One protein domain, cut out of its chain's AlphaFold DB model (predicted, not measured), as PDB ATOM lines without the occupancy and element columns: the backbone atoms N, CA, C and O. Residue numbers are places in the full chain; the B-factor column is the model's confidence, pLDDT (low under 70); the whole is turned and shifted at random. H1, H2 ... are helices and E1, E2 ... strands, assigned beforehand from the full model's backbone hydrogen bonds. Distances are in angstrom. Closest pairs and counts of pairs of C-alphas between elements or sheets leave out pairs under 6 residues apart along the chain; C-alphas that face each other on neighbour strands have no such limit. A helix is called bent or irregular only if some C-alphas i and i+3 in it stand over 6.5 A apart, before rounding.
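What this domain is: This is residues 126 to 171 of the 176 residues of the protein "Putative borealin-2-like isoform 2" of Scophthalmus maximus (UniProt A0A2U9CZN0). A small hairpin of two strands, E1 and E2, sits beside the first part of one long helix, H1, with E1 as the strand nearer to the helix. The far part of H1, residues 162 to 171, sticks out as an arm, and a long loop, residues 139 to 151, leads from the end of E2 back to the start of H1, with residues 139 to 144 standing free. The printed part has 46 residues with two named strands and one named helix, in the order E1, E2, H1; the sheet has the order E1 - E2 and is antiparallel, and the class is mixed, helices and strands. The whole is only just loose, close to compact, with a radius of gyration of the C-alphas of 11.6 A, and its outline is only just flat, spanning 34 by 24 by 13 A.

How they stand to each other: The sheet is made of E1, residues 126 to 128, and E2, residues 134 to 138, which form a hairpin. Their N-to-C directions stand at 154 degrees, antiparallel. The C-alphas of Thr 126 and Ser 136 face each other at 4.2 A, and those of Thr 128 and Thr 134 at 4.3 A. N of Val 127 and O of Val 135 are within hydrogen-bond range at 2.8 A, and so are N of Val 135 and O of Val 127 at 2.9 A. H1, residues 152 to 171, has 4 pairs of C-alphas within 8 A of E1. The closest C-alphas of the two elements are those of Val 127 and Ala 154, 6.1 A apart, while the centres of E1 and H1 are 12.7 A apart. Within 10 A, H1 has 13 pairs of C-alphas with E1 and 2 with E2, made by residues 153 to 161 of H1. In H1 every O i to N i+4 pair is within hydrogen-bond range.

Where its parts are: E1 begins with C-alpha 126 at (-32.600, 12.191, -22.066) and is 6.8 A long from first to last C-alpha. E2 measures 13.5 A and ends with C-alpha 138 at (-31.727, 19.316, -27.187). H1 measures 28.6 A, from C-alpha 152 at (-46.969, 11.806, -16.709) to C-alpha 171 at (-26.150, 28.389, -6.161), and it is not bent.

The domain as a whole: The two C-alphas farthest apart are those of Gln 131 and Arg 171, at 34.3 A. Without the stretches that stand free, residues 139 to 144 and residues 162 to 171, the body has 30 residues and spans 21 by 19 by 14 A. The link from E1 to E2 is tight, with 5 residues, and the link from E2 to H1 is long, with 13. The printed part has no cut. The mean pLDDT of the printed part is 88.9, and no printed residue is under 70.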
ATOM      1  N   THR A 126     -31.939  13.464 -21.758       90.81
ATOM      2  CA  THR A 126     -32.600  12.191 -22.066       90.81
ATOM      3  C   THR A 126     -33.511  11.795 -20.914       90.81
ATOM      4  O   THR A 126     -33.072  11.711 -19.765       90.81
ATOM      5  N   VAL A 127     -34.785  11.548 -21.212       91.56
ATOM      6  CA  VAL A 127     -35.811  11.177 -20.233       91.56
ATOM      7  C   VAL A 127     -36.363   9.801 -20.568       91.56
ATOM      8  O   VAL A 127     -36.698   9.512 -21.713       91.56
ATOM      9  N   THR A 128     -36.476   8.947 -19.558       92.25
ATOM     10  CA  THR A 128     -37.118   7.636 -19.679       92.25
ATOM     11  C   THR A 128     -38.604   7.750 -19.346       92.25
ATOM     12  O   THR A 128     -38.968   8.248 -18.279       92.25
ATOM     13  N   THR A 129     -39.450   7.270 -20.248       90.31
ATOM     14  CA  THR A 129     -40.903   7.133 -20.069       90.31
ATOM     15  C   THR A 129     -41.242   5.906 -19.208       90.31
ATOM     16  O   THR A 129     -40.409   5.019 -19.001       90.31
ATOM     17  N   ALA A 130     -42.479   5.806 -18.720       89.12
ATOM     18  CA  ALA A 130     -43.016   4.639 -18.010       89.12
ATOM     19  C   ALA A 130     -42.970   3.357 -18.851       89.12
ATOM     20  O   ALA A 130     -42.905   2.257 -18.304       89.12
ATOM     21  N   GLN A 131     -42.976   3.499 -20.178       87.31
ATOM     22  CA  GLN A 131     -42.858   2.396 -21.133       87.31
ATOM     23  C   GLN A 131     -41.412   1.888 -21.267       87.31
ATOM     24  O   GLN A 131     -41.150   0.952 -22.017       87.31
ATOM     25  N   GLY A 132     -40.457   2.507 -20.563       87.38
ATOM     26  CA  GLY A 132     -39.034   2.188 -20.657       87.38
ATOM     27  C   GLY A 132     -38.365   2.736 -21.919       87.38
ATOM     28  O   GLY A 132     -37.178   2.495 -22.125       87.38
ATOM     29  N   GLN A 133     -39.093   3.488 -22.749       87.06
ATOM     30  CA  GLN A 133     -38.531   4.179 -23.905       87.06
ATOM     31  C   GLN A 133     -37.818   5.451 -23.451       87.06
ATOM     32  O   GLN A 133     -38.327   6.185 -22.601       87.06
ATOM     33  N   THR A 134     -36.653   5.728 -24.021       88.12
ATOM     34  CA  THR A 134     -35.900   6.957 -23.768       88.12
ATOM     35  C   THR A 134     -36.123   7.950 -24.892       88.12
ATOM     36  O   THR A 134     -35.934   7.604 -26.056       88.12
ATOM     37  N   VAL A 135     -36.468   9.181 -24.541       86.25
ATOM     38  CA  VAL A 135     -36.603  10.291 -25.485       86.25
ATOM     39  C   VAL A 135     -35.541  11.330 -25.150       86.25
ATOM     40  O   VAL A 135     -35.359  11.673 -23.979       86.25
ATOM     41  N   SER A 136     -34.804  11.784 -26.158       85.44
ATOM     42  CA  SER A 136     -33.747  12.786 -26.028       85.44
ATOM     43  C   SER A 136     -34.191  14.120 -26.609       85.44
ATOM     44  O   SER A 136     -34.756  14.167 -27.698       85.44
ATOM     45  N   PHE A 137     -33.873  15.191 -25.896       86.88
ATOM     46  CA  PHE A 137     -34.192  16.565 -26.250       86.88
ATOM     47  C   PHE A 137     -32.910  17.378 -26.259       86.88
ATOM     48  O   PHE A 137     -32.067  17.192 -25.384       86.88
ATOM     49  N   SER A 138     -32.776  18.301 -27.194       85.25
ATOM     50  CA  SER A 138     -31.727  19.316 -27.187       85.25
ATOM     51  C   SER A 138     -32.350  20.690 -27.415       85.25
ATOM     52  O   SER A 138     -33.528  20.794 -27.762       85.25
ATOM     53  N   GLU A 139     -31.588  21.758 -27.197       83.69
ATOM     54  CA  GLU A 139     -32.103  23.113 -27.426       83.69
ATOM     55  C   GLU A 139     -32.443  23.360 -28.903       83.69
ATOM     56  O   GLU A 139     -33.429  24.026 -29.212       83.69
ATOM     57  N   GLU A 140     -31.686  22.752 -29.813       83.62
ATOM     58  CA  GLU A 140     -31.870  22.871 -31.262       83.62
ATOM     59  C   GLU A 140     -33.130  22.150 -31.749       83.62
ATOM     60  O   GLU A 140     -33.704  22.533 -32.761       83.62
ATOM     61  N   THR A 141     -33.570  21.118 -31.027       81.75
ATOM     62  CA  THR A 141     -34.699  20.256 -31.415       81.75
ATOM     63  C   THR A 141     -35.983  20.578 -30.654       81.75
ATOM     64  O   THR A 141     -36.963  19.844 -30.761       81.75
ATOM     65  N   LYS A 142     -36.009  21.679 -29.888       81.69
ATOM     66  CA  LYS A 142     -37.101  22.005 -28.956       81.69
ATOM     67  C   LYS A 142     -38.481  22.132 -29.614       81.69
ATOM     68  O   LYS A 142     -39.479  21.809 -28.974       81.69
ATOM     69  N   ASP A 143     -38.529  22.577 -30.868       85.12
ATOM     70  CA  ASP A 143     -39.772  22.827 -31.606       85.12
ATOM     71  C   ASP A 143     -40.310  21.564 -32.311       85.12
ATOM     72  O   ASP A 143     -41.466  21.524 -32.722       85.12
ATOM     73  N   GLU A 144     -39.499  20.505 -32.408       84.06
ATOM     74  CA  GLU A 144     -39.839  19.236 -33.076       84.06
ATOM     75  C   GLU A 144     -40.234  18.128 -32.084       84.06
ATOM     76  O   GLU A 144     -40.467  16.975 -32.459       84.06
ATOM     77  N   ILE A 145     -40.310  18.455 -30.793       84.88
ATOM     78  CA  ILE A 145     -40.573  17.480 -29.739       84.88
ATOM     79  C   ILE A 145     -42.013  16.973 -29.825       84.88
ATOM     80  O   ILE A 145     -42.972  17.714 -29.607       84.88
ATOM     81  N   ASN A 146     -42.165  15.664 -30.033       83.00
ATOM     82  CA  ASN A 146     -43.461  15.011 -29.941       83.00
ATOM     83  C   ASN A 146     -43.900  14.865 -28.470       83.00
ATOM     84  O   ASN A 146     -43.532  13.913 -27.776       83.00
ATOM     85  N   LEU A 147     -44.699  15.827 -28.006       85.19
ATOM     86  CA  LEU A 147     -45.243  15.893 -26.647       85.19
ATOM     87  C   LEU A 147     -46.147  14.702 -26.298       85.19
ATOM     88  O   LEU A 147     -46.216  14.331 -25.128       85.19
ATOM     89  N   ASP A 148     -46.792  14.073 -27.281       86.69
ATOM     90  CA  ASP A 148     -47.723  12.961 -27.042       86.69
ATOM     91  C   ASP A 148     -47.003  11.679 -26.594       86.69
ATOM     92  O   ASP A 148     -47.604  10.793 -25.985       86.69
ATOM     93  N   MET A 149     -45.696  11.578 -26.858       85.81
ATOM     94  CA  MET A 149     -44.862  10.464 -26.394       85.81
ATOM     95  C   MET A 149     -44.416  10.618 -24.931       85.81
ATOM     96  O   MET A 149     -43.867   9.679 -24.352       85.81
ATOM     97  N   LEU A 150     -44.627  11.791 -24.324       88.94
ATOM     98  CA  LEU A 150     -44.250  12.080 -22.944       88.94
ATOM     99  C   LEU A 150     -45.405  11.778 -21.991       88.94
ATOM    100  O   LEU A 150     -46.361  12.540 -21.872       88.94
ATOM    101  N   ASP A 151     -45.277  10.684 -21.249       92.00
ATOM    102  CA  ASP A 151     -46.218  10.355 -20.184       92.00
ATOM    103  C   ASP A 151     -46.028  11.206 -18.915       92.00
ATOM    104  O   ASP A 151     -45.048  11.938 -18.742       92.00
ATOM    105  N   ASP A 152     -46.977  11.082 -17.984       92.00
ATOM    106  CA  ASP A 152     -46.969  11.806 -16.709       92.00
ATOM    107  C   ASP A 152     -45.667  11.598 -15.915       92.00
ATOM    108  O   ASP A 152     -45.204  12.513 -15.224       92.00
ATOM    109  N   LEU A 153     -45.057  10.406 -16.005       90.25
ATOM    110  CA  LEU A 153     -43.791  10.120 -15.333       90.25
ATOM    111  C   LEU A 153     -42.643  10.889 -15.977       90.25
ATOM    112  O   LEU A 153     -41.896  11.550 -15.250       90.25
ATOM    113  N   ALA A 154     -42.519  10.851 -17.304       91.31
ATOM    114  CA  ALA A 154     -41.509  11.604 -18.033       91.31
ATOM    115  C   ALA A 154     -41.643  13.109 -17.754       91.31
ATOM    116  O   ALA A 154     -40.661  13.767 -17.402       91.31
ATOM    117  N   TRP A 155     -42.872  13.634 -17.757       92.50
ATOM    118  CA  TRP A 155     -43.144  15.024 -17.390       92.50
ATOM    119  C   TRP A 155     -42.732  15.361 -15.955       92.50
ATOM    120  O   TRP A 155     -42.122  16.405 -15.701       92.50
ATOM    121  N   CYS A 156     -43.011  14.473 -15.001       92.38
ATOM    122  CA  CYS A 156     -42.563  14.651 -13.623       92.38
ATOM    123  C   CYS A 156     -41.032  14.686 -13.516       92.38
ATOM    124  O   CYS A 156     -40.496  15.482 -12.737       92.38
ATOM    125  N   GLN A 157     -40.316  13.856 -14.284       91.88
ATOM    126  CA  GLN A 157     -38.851  13.879 -14.301       91.88
ATOM    127  C   GLN A 157     -38.318  15.191 -14.876       91.88
ATOM    128  O   GLN A 157     -37.451  15.803 -14.251       91.88
ATOM    129  N   ILE A 158     -38.888  15.671 -15.985       92.62
ATOM    130  CA  ILE A 158     -38.528  16.964 -16.585       92.62
ATOM    131  C   ILE A 158     -38.706  18.083 -15.557       92.62
ATOM    132  O   ILE A 158     -37.770  18.828 -15.285       92.62
ATOM    133  N   GLN A 159     -39.857  18.150 -14.878       92.88
ATOM    134  CA  GLN A 159     -40.096  19.185 -13.867       92.88
ATOM    135  C   GLN A 159     -39.129  19.115 -12.676       92.88
ATOM    136  O   GLN A 159     -38.762  20.152 -12.113       92.88
ATOM    137  N   ARG A 160     -38.739  17.909 -12.240       94.00
ATOM    138  CA  ARG A 160     -37.733  17.738 -11.178       94.00
ATOM    139  C   ARG A 160     -36.367  18.224 -11.642       94.00
ATOM    140  O   ARG A 160     -35.690  18.897 -10.866       94.00
ATOM    141  N   LEU A 161     -36.000  17.922 -12.885       93.31
ATOM    142  CA  LEU A 161     -34.761  18.386 -13.488       93.31
ATOM    143  C   LEU A 161     -34.742  19.913 -13.610       93.31
ATOM    144  O   LEU A 161     -33.770  20.525 -13.186       93.31
ATOM    145  N   THR A 162     -35.833  20.547 -14.049       93.19
ATOM    146  CA  THR A 162     -35.945  22.016 -14.090       93.19
ATOM    147  C   THR A 162     -35.689  22.638 -12.721       93.19
ATOM    148  O   THR A 162     -34.879  23.549 -12.593       93.19
ATOM    149  N   ARG A 163     -36.316  22.108 -11.659       94.19
ATOM    150  CA  ARG A 163     -36.100  22.612 -10.289       94.19
ATOM    151  C   ARG A 163     -34.655  22.443  -9.824       94.19
ATOM    152  O   ARG A 163     -34.145  23.297  -9.103       94.19
ATOM    153  N   LEU A 164     -34.021  21.330 -10.193       93.69
ATOM    154  CA  LEU A 164     -32.616  21.084  -9.889       93.69
ATOM    155  C   LEU A 164     -31.723  22.092 -10.618       93.69
ATOM    156  O   LEU A 164     -30.871  22.701  -9.979       93.69
ATOM    157  N   MET A 165     -31.955  22.310 -11.911       91.19
ATOM    158  CA  MET A 165     -31.202  23.277 -12.708       91.19
ATOM    159  C   MET A 165     -31.378  24.700 -12.173       91.19
ATOM    160  O   MET A 165     -30.383  25.374 -11.940       91.19
ATOM    161  N   ASP A 166     -32.601  25.122 -11.841       92.19
ATOM    162  CA  ASP A 166     -32.860  26.420 -11.203       92.19
ATOM    163  C   ASP A 166     -32.094  26.586  -9.885       92.19
ATOM    164  O   ASP A 166     -31.556  27.654  -9.586       92.19
ATOM    165  N   TYR A 167     -32.058  25.531  -9.069       93.88
ATOM    166  CA  TYR A 167     -31.334  25.537  -7.806       93.88
ATOM    167  C   TYR A 167     -29.821  25.661  -8.017       93.88
ATOM    168  O   TYR A 167     -29.174  26.459  -7.337       93.88
ATOM    169  N   LEU A 168     -29.258  24.904  -8.962       90.69
ATOM    170  CA  LEU A 168     -27.836  24.959  -9.300       90.69
ATOM    171  C   LEU A 168     -27.453  26.324  -9.879       90.69
ATOM    172  O   LEU A 168     -26.464  26.903  -9.442       90.69
ATOM    173  N   SER A 169     -28.269  26.884 -10.774       87.81
ATOM    174  CA  SER A 169     -28.051  28.212 -11.358       87.81
ATOM    175  C   SER A 169     -28.039  29.316 -10.304       87.81
ATOM    176  O   SER A 169     -27.216  30.221 -10.371       87.81
ATOM    177  N   ARG A 170     -28.901  29.225  -9.283       88.44
ATOM    178  CA  ARG A 170     -28.912  30.175  -8.155       88.44
ATOM    179  C   ARG A 170     -27.749  29.976  -7.187       88.44
ATOM    180  O   ARG A 170     -27.384  30.911  -6.481       88.44
ATOM    181  N   ARG A 171     -27.225  28.752  -7.091       85.00
ATOM    182  CA  ARG A 171     -26.150  28.389  -6.161       85.00
ATOM    183  C   ARG A 171     -24.758  28.547  -6.769       85.00
ATOM    184  O   ARG A 171     -23.804  28.591  -6.002       85.00
TER     185      ARG A 171